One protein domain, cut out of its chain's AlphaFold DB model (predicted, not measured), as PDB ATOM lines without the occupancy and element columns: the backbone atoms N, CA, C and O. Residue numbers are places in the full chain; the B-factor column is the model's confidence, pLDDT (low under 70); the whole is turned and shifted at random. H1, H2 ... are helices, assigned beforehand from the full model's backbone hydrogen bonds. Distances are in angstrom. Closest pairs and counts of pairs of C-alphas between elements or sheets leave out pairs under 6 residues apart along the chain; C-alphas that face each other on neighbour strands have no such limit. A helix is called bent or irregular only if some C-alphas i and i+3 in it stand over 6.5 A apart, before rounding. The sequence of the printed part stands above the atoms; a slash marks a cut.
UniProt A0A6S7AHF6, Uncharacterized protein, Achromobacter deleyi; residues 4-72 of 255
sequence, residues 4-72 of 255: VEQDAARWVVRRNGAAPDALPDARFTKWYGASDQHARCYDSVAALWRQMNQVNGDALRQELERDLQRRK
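AT A GLANCE: This is residues 4 to 72 of the 255 residues of an uncharacterized protein of Achromobacter deleyi (UniProt A0A6S7AHF6). A long bent helix, H3, makes the length; H1 packs on its first arm, H2 at that arm's starting corner, and residues 51 to 72 stick out. The printed part has 69 residues, three named helices and no named strand: all helix. It is extended, radius of gyration of the C-alphas 17.2 A, spanning 56 by 24 by 15 A.

HOW THE PARTS SIT: H3, residues 36 to 72, one helix by its hydrogen bonds, is bent: C-alphas 56 and 59 are 6.7 A apart, and arms H3a, 36 to 56, and H3b, 59 to 72, stand at 27 degrees, a shallow tilt. H1, residues 4 to 16, touches H3a at a steep tilt of 46 degrees; the closest C-alphas, Ala 8 and Tyr 42, are 4.7 A apart. H2, residues 26 to 32, touches H3a only at the corner, with residues 38 to 42 of H3a alone; the closest C-alphas, Tyr 32 and Ala 39, are 5.1 A apart. Of H3a's O i to N i+4 pairs, 15 of 17 are within hydrogen-bond range; in H1, H2 and H3b every one is.

IN THESE COORDINATES: H3a, 31.4 A long, begins at C-alpha 36 (91.430, 141.964, 99.827); H3b, 20.2 A, ends at C-alpha 72 (126.941, 135.941, 139.021). H1 is 18.4 A long, H2 9.9 A.

THE WHOLE: The printed part has no cut and no long link. Residues 19 to 20, 23 to 24 and 54 to 57 have pLDDT under 70.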
ATOM      1  N   VAL A   4      87.491 151.472 106.534       89.44
ATOM      2  CA  VAL A   4      88.187 150.173 106.571       89.44
ATOM      3  C   VAL A   4      89.393 150.188 107.517       89.44
ATOM      4  O   VAL A   4      89.633 149.216 108.230       89.44
ATOM      5  N   GLU A   5      90.136 151.294 107.558       87.88
ATOM      6  CA  GLU A   5      91.311 151.462 108.420       87.88
ATOM      7  C   GLU A   5      90.904 151.575 109.897       87.88
ATOM      8  O   GLU A   5      91.519 150.964 110.774       87.88
ATOM      9  N   GLN A   6      89.811 152.294 110.179       89.12
ATOM     10  CA  GLN A   6      89.249 152.382 111.528       89.12
ATOM     11  C   GLN A   6      88.746 151.023 112.027       89.12
ATOM     12  O   GLN A   6      88.988 150.661 113.182       89.12
ATOM     13  N   ASP A   7      88.077 150.254 111.167       90.25
ATOM     14  CA  ASP A   7      87.615 148.911 111.515       90.25
ATOM     15  C   ASP A   7      88.784 147.933 111.707       90.25
ATOM     16  O   ASP A   7      88.771 147.153 112.663       90.25
ATOM     17  N   ALA A   8      89.840 148.031 110.893       90.12
ATOM     18  CA  ALA A   8      91.073 147.263 111.074       90.12
ATOM     19  C   ALA A   8      91.717 147.527 112.444       90.12
ATOM     20  O   ALA A   8      92.026 146.582 113.175       90.12
ATOM     21  N   ALA A   9      91.848 148.796 112.843       88.88
ATOM     22  CA  ALA A   9      92.393 149.168 114.148       88.88
ATOM     23  C   ALA A   9      91.552 148.625 115.314       88.88
ATOM     24  O   ALA A   9      92.102 148.061 116.266       88.88
ATOM     25  N   ARG A  10      90.215 148.712 115.229       90.00
ATOM     26  CA  ARG A  10      89.308 148.127 116.238       90.00
ATOM     27  C   ARG A  10      89.495 146.616 116.360       90.00
ATOM     28  O   ARG A  10      89.507 146.093 117.477       90.00
ATOM     29  N   TRP A  11      89.658 145.917 115.236       91.00
ATOM     30  CA  TRP A  11      89.888 144.474 115.226       91.00
ATOM     31  C   TRP A  11      91.230 144.083 115.842       91.00
ATOM     32  O   TRP A  11      91.272 143.139 116.635       91.00
ATOM     33  N   VAL A  12      92.303 144.825 115.552       90.50
ATOM     34  CA  VAL A  12      93.626 144.597 116.155       90.50
ATOM     35  C   VAL A  12      93.568 144.778 117.672       90.50
ATOM     36  O   VAL A  12      94.034 143.902 118.399       90.50
ATOM     37  N   VAL A  13      92.931 145.840 118.176       88.12
ATOM     38  CA  VAL A  13      92.780 146.058 119.627       88.12
ATOM     39  C   VAL A  13      91.974 144.931 120.278       88.12
ATOM     40  O   VAL A  13      92.409 144.357 121.277       88.12
ATOM     41  N   ARG A  14      90.829 144.558 119.691       86.75
ATOM     42  CA  ARG A  14      89.967 143.498 120.235       86.75
ATOM     43  C   ARG A  14      90.684 142.151 120.309       86.75
ATOM     44  O   ARG A  14      90.568 141.468 121.320       86.75
ATOM     45  N   ARG A  15      91.425 141.764 119.264       84.75
ATOM     46  CA  ARG A  15      92.131 140.475 119.240       84.75
ATOM     47  C   ARG A  15      93.355 140.430 120.144       84.75
ATOM     48  O   ARG A  15      93.637 139.368 120.681       84.75
ATOM     49  N   ASN A  16      94.067 141.540 120.322       81.69
ATOM     50  CA  ASN A  16      95.212 141.578 121.236       81.69
ATOM     51  C   ASN A  16      94.794 141.620 122.720       81.69
ATOM     52  O   ASN A  16      95.618 141.321 123.576       81.69
ATOM     53  N   GLY A  17      93.538 141.969 123.026       73.69
ATOM     54  CA  GLY A  17      92.967 141.908 124.379       73.69
ATOM     55  C   GLY A  17      92.157 140.640 124.688       73.69
ATOM     56  O   GLY A  17      91.694 140.487 125.816       73.69
ATOM     57  N   ALA A  18      91.949 139.751 123.713       75.19
ATOM     58  CA  ALA A  18      91.193 138.513 123.900       75.19
ATOM     59  C   ALA A  18      92.062 137.411 124.529       75.19
ATOM     60  O   ALA A  18      93.260 137.324 124.261       75.19
ATOM     61  N   ALA A  19      91.446 136.550 125.345       68.62
ATOM     62  CA  ALA A  19      92.123 135.392 125.918       68.62
ATOM     63  C   ALA A  19      92.554 134.396 124.810       68.62
ATOM     64  O   ALA A  19      91.867 134.297 123.787       68.62
ATOM     65  N   PRO A  20      93.674 133.661 124.976       63.41
ATOM     66  CA  PRO A  20      94.230 132.775 123.940       63.41
ATOM     67  C   PRO A  20      93.291 131.649 123.474       63.41
ATOM     68  O   PRO A  20      93.480 131.092 122.397       63.41
ATOM     69  N   ASP A  21      92.302 131.316 124.296       70.88
ATOM     70  CA  ASP A  21      91.315 130.245 124.161       70.88
ATOM     71  C   ASP A  21      89.939 130.732 123.664       70.88
ATOM     72  O   ASP A  21      89.006 129.938 123.532       70.88
ATOM     73  N   ALA A  22      89.793 132.023 123.343       72.88
ATOM     74  CA  ALA A  22      88.560 132.551 122.773       72.88
ATOM     75  C   ALA A  22      88.269 131.916 121.397       72.88
ATOM     76  O   ALA A  22      89.115 131.914 120.500       72.88
ATOM     77  N   LEU A  23      87.044 131.401 121.222       62.06
ATOM     78  CA  LEU A  23      86.573 130.849 119.947       62.06
ATOM     79  C   LEU A  23      86.760 131.862 118.796       62.06
ATOM     80  O   LEU A  23      86.606 133.068 119.016       62.06
ATOM     81  N   PRO A  24      87.046 131.402 117.559       69.56
ATOM     82  CA  PRO A  24      87.227 132.289 116.412       69.56
ATOM     83  C   PRO A  24      86.017 133.212 116.206       69.56
ATOM     84  O   PRO A  24      84.892 132.742 116.034       69.56
ATOM     85  N   ASP A  25      86.240 134.532 116.198       82.00
ATOM     86  CA  ASP A  25      85.168 135.512 115.988       82.00
ATOM     87  C   ASP A  25      84.658 135.420 114.538       82.00
ATOM     88  O   ASP A  25      85.291 135.906 113.598       82.00
ATOM     89  N   ALA A  26      83.495 134.793 114.343       85.38
ATOM     90  CA  ALA A  26      82.872 134.627 113.030       85.38
ATOM     91  C   ALA A  26      82.621 135.968 112.311       85.38
ATOM     92  O   ALA A  26      82.610 136.019 111.078       85.38
ATOM     93  N   ARG A  27      82.461 137.074 113.057       86.69
ATOM     94  CA  ARG A  27      82.321 138.420 112.479       86.69
ATOM     95  C   ARG A  27      83.645 138.917 111.913       86.69
ATOM     96  O   ARG A  27      83.630 139.559 110.866       86.69
ATOM     97  N   PHE A  28      84.766 138.586 112.557       88.75
ATOM     98  CA  PHE A  28      86.092 138.880 112.021       88.75
ATOM     99  C   PHE A  28      86.333 138.107 110.731       88.75
ATOM    100  O   PHE A  28      86.691 138.721 109.736       88.75
ATOM    101  N   THR A  29      86.072 136.797 110.708       89.75
ATOM    102  CA  THR A  29      86.268 135.978 109.498       89.75
ATOM    103  C   THR A  29      85.454 136.517 108.324       89.75
ATOM    104  O   THR A  29      85.973 136.652 107.217       89.75
ATOM    105  N   LYS A  30      84.195 136.898 108.576       92.50
ATOM    106  CA  LYS A  30      83.331 137.512 107.564       92.50
ATOM    107  C   LYS A  30      83.871 138.861 107.076       92.50
ATOM    108  O   LYS A  30      83.833 139.117 105.881       92.50
ATOM    109  N   TRP A  31      84.345 139.718 107.979       92.88
ATOM    110  CA  TRP A  31      84.878 141.041 107.637       92.88
ATOM    111  C   TRP A  31      86.237 140.956 106.917       92.88
ATOM    112  O   TRP A  31      86.423 141.591 105.885       92.88
ATOM    113  N   TYR A  32      87.150 140.111 107.401       92.25
ATOM    114  CA  TYR A  32      88.475 139.889 106.817       92.25
ATOM    115  C   TYR A  32      88.371 139.292 105.406       92.25
ATOM    116  O   TYR A  32      89.074 139.725 104.500       92.25
ATOM    117  N   GLY A  33      87.445 138.348 105.203       92.44
ATOM    118  CA  GLY A  33      87.179 137.733 103.902       92.44
ATOM    119  C   GLY A  33      86.274 138.541 102.965       92.44
ATOM    120  O   GLY A  33      86.033 138.096 101.848       92.44
ATOM    121  N   ALA A  34      85.750 139.701 103.384       92.62
ATOM    122  CA  ALA A  34      84.823 140.484 102.562       92.62
ATOM    123  C   ALA A  34      85.499 141.114 101.330       92.62
ATOM    124  O   ALA A  34      84.841 141.333 100.316       92.62
ATOM    125  N   SER A  35      86.796 141.430 101.415       94.06
ATOM    126  CA  SER A  35      87.606 141.909 100.286       94.06
ATOM    127  C   SER A  35      89.097 141.901 100.636       94.06
ATOM    128  O   SER A  35      89.440 142.168 101.790       94.06
ATOM    129  N   ASP A  36      89.974 141.847  99.635       92.94
ATOM    130  CA  ASP A  36      91.430 141.964  99.827       92.94
ATOM    131  C   ASP A  36      91.873 143.264 100.524       92.94
ATOM    132  O   ASP A  36      92.915 143.304 101.177       92.94
ATOM    133  N   GLN A  37      91.102 144.351 100.404       91.62
ATOM    134  CA  GLN A  37      91.420 145.625 101.057       91.62
ATOM    135  C   GLN A  37      91.300 145.549 102.588       91.62
ATOM    136  O   GLN A  37      92.153 146.095 103.289       91.62
ATOM    137  N   HIS A  38      90.286 144.845 103.102       91.25
ATOM    138  CA  HIS A  38      90.088 144.607 104.536       91.25
ATOM    139  C   HIS A  38      91.230 143.763 105.116       91.25
ATOM    140  O   HIS A  38      91.797 144.129 106.147       91.25
ATOM    141  N   ALA A  39      91.625 142.696 104.410       92.31
ATOM    142  CA  ALA A  39      92.756 141.857 104.799       92.31
ATOM    143  C   ALA A  39      94.065 142.659 104.869       92.31
ATOM    144  O   ALA A  39      94.721 142.690 105.911       92.31
ATOM    145  N   ARG A  40      94.390 143.411 103.806       93.94
ATOM    146  CA  ARG A  40      95.607 144.240 103.751       93.94
ATOM    147  C   ARG A  40      95.659 145.313 104.842       93.94
ATOM    148  O   ARG A  40      96.721 145.516 105.425       93.94
ATOM    149  N   CYS A  41      94.541 145.986 105.133       93.19
ATOM    150  CA  CYS A  41      94.487 146.989 106.206       93.19
ATOM    151  C   CYS A  41      94.643 146.366 107.597       93.19
ATOM    152  O   CYS A  41      95.299 146.941 108.460       93.19
ATOM    153  N   TYR A  42      94.059 145.192 107.837       93.25
ATOM    154  CA  TYR A  42      94.255 144.499 109.108       93.25
ATOM    155  C   TYR A  42      95.708 144.063 109.293       93.25
ATOM    156  O   TYR A  42      96.291 144.303 110.352       93.25
ATOM    157  N   ASP A  43      96.311 143.472 108.261       93.56
ATOM    158  CA  ASP A  43      97.678 142.961 108.335       93.56
ATOM    159  C   ASP A  43      98.703 144.085 108.547       93.56
ATOM    160  O   ASP A  43      99.647 143.906 109.325       93.56
ATOM    161  N   SER A  44      98.500 145.260 107.937       92.69
ATOM    162  CA  SER A  44      99.376 146.423 108.130       92.69
ATOM    163  C   SER A  44      99.315 146.969 109.562       92.69
ATOM    164  O   SER A  44     100.356 147.161 110.197       92.69
ATOM    165  N   VAL A  45      98.112 147.145 110.116       91.81
ATOM    166  CA  VAL A  45      97.925 147.640 111.489       91.81
ATOM    167  C   VAL A  45      98.401 146.605 112.515       91.81
ATOM    168  O   VAL A  45      99.053 146.956 113.501       91.81
ATOM    169  N   ALA A  46      98.155 145.314 112.272       90.38
ATOM    170  CA  ALA A  46      98.633 144.231 113.127       90.38
ATOM    171  C   ALA A  46     100.167 144.127 113.130       90.38
ATOM    172  O   ALA A  46     100.765 143.841 114.171       90.38
ATOM    173  N   ALA A  47     100.820 144.363 111.987       90.00
ATOM    174  CA  ALA A  47     102.276 144.380 111.893       90.00
ATOM    175  C   ALA A  47     102.886 145.523 112.717       90.00
ATOM    176  O   ALA A  47     103.797 145.274 113.510       90.00
ATOM    177  N   LEU A  48     102.339 146.739 112.599       88.38
ATOM    178  CA  LEU A  48     102.791 147.894 113.376       88.38
ATOM    179  C   LEU A  48     102.624 147.661 114.886       88.38
ATOM    180  O   LEU A  48     103.550 147.897 115.663       88.38
ATOM    181  N   TRP A  49     101.477 147.115 115.298       85.75
ATOM    182  CA  TRP A  49     101.210 146.766 116.695       85.75
ATOM    183  C   TRP A  49     102.219 145.750 117.254       85.75
ATOM    184  O   TRP A  49     102.745 145.930 118.353       85.75
ATOM    185  N   ARG A  50     102.549 144.694 116.489       84.69
ATOM    186  CA  ARG A  50     103.573 143.710 116.889       84.69
ATOM    187  C   ARG A  50     104.945 144.354 117.071       84.69
ATOM    188  O   ARG A  50     105.625 144.045 118.046       84.69
ATOM    189  N   GLN A  51     105.333 145.252 116.168       82.94
ATOM    190  CA  GLN A  51     106.620 145.940 116.238       82.94
ATOM    191  C   GLN A  51     106.728 146.818 117.494       82.94
ATOM    192  O   GLN A  51     107.756 146.797 118.165       82.94
ATOM    193  N   MET A  52     105.656 147.525 117.866       80.38
ATOM    194  CA  MET A  52     105.623 148.328 119.096       80.38
ATOM    195  C   MET A  52     105.707 147.466 120.366       80.38
ATOM    196  O   MET A  52     106.404 147.830 121.312       80.38
ATOM    197  N   ASN A  53     105.052 146.300 120.381       76.69
ATOM    198  CA  ASN A  53     105.077 145.402 121.541       76.69
ATOM    199  C   ASN A  53     106.422 144.683 121.735       76.69
ATOM    200  O   ASN A  53     106.814 144.438 122.876       76.69
ATOM    201  N   GLN A  54     107.152 144.377 120.659       68.75
ATOM    202  CA  GLN A  54     108.470 143.730 120.752       68.75
ATOM    203  C   GLN A  54     109.544 144.641 121.366       68.75
ATOM    204  O   GLN A  54     110.428 144.163 122.075       68.75
ATOM    205  N   VAL A  55     109.461 145.957 121.143       63.72
ATOM    206  CA  VAL A  55     110.483 146.909 121.613       63.72
ATOM    207  C   VAL A  55     110.438 147.118 123.134       63.72
ATOM    208  O   VAL A  55     111.479 147.346 123.746       63.72
ATOM    209  N   ASN A  56     109.274 146.981 123.776       65.88
ATOM    210  CA  ASN A  56     109.126 147.344 125.190       65.88
ATOM    211  C   ASN A  56     109.433 146.216 126.190       65.88
ATOM    212  O   ASN A  56     109.841 146.499 127.315       65.88
ATOM    213  N   GLY A  57     109.230 144.947 125.825       66.00
ATOM    214  CA  GLY A  57     109.334 143.831 126.775       66.00
ATOM    215  C   GLY A  57     110.650 143.063 126.702       66.00
ATOM    216  O   GLY A  57     111.309 142.837 127.719       66.00
ATOM    217  N   ASP A  58     111.036 142.654 125.498       74.75
ATOM    218  CA  ASP A  58     112.065 141.626 125.334       74.75
ATOM    219  C   ASP A  58     113.478 142.201 125.406       74.75
ATOM    220  O   ASP A  58     114.362 141.587 126.000       74.75
ATOM    221  N   ALA A  59     113.685 143.419 124.899       75.56
ATOM    222  CA  ALA A  59     114.974 144.100 124.984       75.56
ATOM    223  C   ALA A  59     115.380 144.385 126.443       75.56
ATOM    224  O   ALA A  59     116.503 144.083 126.849       75.56
ATOM    225  N   LEU A  60     114.447 144.892 127.260       77.88
ATOM    226  CA  LEU A  60     114.691 145.171 128.678       77.88
ATOM    227  C   LEU A  60     114.939 143.884 129.479       77.88
ATOM    228  O   LEU A  60     115.828 143.843 130.331       77.88
ATOM    229  N   ARG A  61     114.179 142.818 129.191       78.06
ATOM    230  CA  ARG A  61     114.362 141.502 129.825       78.06
ATOM    231  C   ARG A  61     115.714 140.887 129.485       78.06
ATOM    232  O   ARG A  61     116.415 140.445 130.393       78.06
ATOM    233  N   GLN A  62     116.111 140.914 128.214       81.50
ATOM    234  CA  GLN A  62     117.412 140.405 127.783       81.50
ATOM    235  C   GLN A  62     118.571 141.173 128.423       81.50
ATOM    236  O   GLN A  62     119.569 140.561 128.808       81.50
ATOM    237  N   GLU A  63     118.449 142.492 128.574       83.38
ATOM    238  CA  GLU A  63     119.495 143.292 129.211       83.38
ATOM    239  C   GLU A  63     119.613 142.988 130.710       83.38
ATOM    240  O   GLU A  63     120.712 142.736 131.212       83.38
ATOM    241  N   LEU A  64     118.484 142.877 131.419       85.31
ATOM    242  CA  LEU A  64     118.473 142.506 132.834       85.31
ATOM    243  C   LEU A  64     119.066 141.106 133.066       85.31
ATOM    244  O   LEU A  64     119.858 140.904 133.990       85.31
ATOM    245  N   GLU A  65     118.723 140.131 132.221       88.06
ATOM    246  CA  GLU A  65     119.271 138.776 132.307       88.06
ATOM    247  C   GLU A  65     120.788 138.751 132.090       88.06
ATOM    248  O   GLU A  65     121.512 138.084 132.841       88.06
ATOM    249  N   ARG A  66     121.293 139.512 131.111       85.06
ATOM    250  CA  ARG A  66     122.735 139.645 130.856       85.06
ATOM    251  C   ARG A  66     123.459 140.247 132.053       85.06
ATOM    252  O   ARG A  66     124.507 139.728 132.447       85.06
ATOM    253  N   ASP A  67     122.900 141.283 132.666       85.94
ATOM    254  CA  ASP A  67     123.486 141.926 133.841       85.94
ATOM    255  C   ASP A  67     123.526 141.004 135.061       85.94
ATOM    256  O   ASP A  67     124.561 140.888 135.733       85.94
ATOM    257  N   LEU A  68     122.445 140.268 135.321       88.50
ATOM    258  CA  LEU A  68     122.406 139.273 136.392       88.50
ATOM    259  C   LEU A  68     123.421 138.145 136.152       88.50
ATOM    260  O   LEU A  68     124.122 137.733 137.085       88.50
ATOM    261  N   GLN A  69     123.562 137.667 134.912       89.12
ATOM    262  CA  GLN A  69     124.566 136.659 134.559       89.12
ATOM    263  C   GLN A  69     126.001 137.181 134.730       89.12
ATOM    264  O   GLN A  69     126.850 136.469 135.280       89.12
ATOM    265  N   ARG A  70     126.281 138.427 134.322       85.81
ATOM    266  CA  ARG A  70     127.590 139.077 134.510       85.81
ATOM    267  C   ARG A  70     127.942 139.207 135.990       85.81
ATOM    268  O   ARG A  70     129.054 138.846 136.380       85.81
ATOM    269  N   ARG A  71     126.997 139.640 136.833       85.19
ATOM    270  CA  ARG A  71     127.179 139.729 138.296       85.19
ATOM    271  C   ARG A  71     127.460 138.362 138.922       85.19
ATOM    272  O   ARG A  71     128.416 138.236 139.685       85.19
ATOM    273  N   LYS A  72     126.709 137.318 138.543       87.12
ATOM    274  CA  LYS A  72     126.941 135.941 139.021       87.12
ATOM    275  C   LYS A  72     128.323 135.410 138.626       87.12
ATOM    276  O   LYS A  72     128.997 134.812 139.461       87.12
TER     277      LYS A  72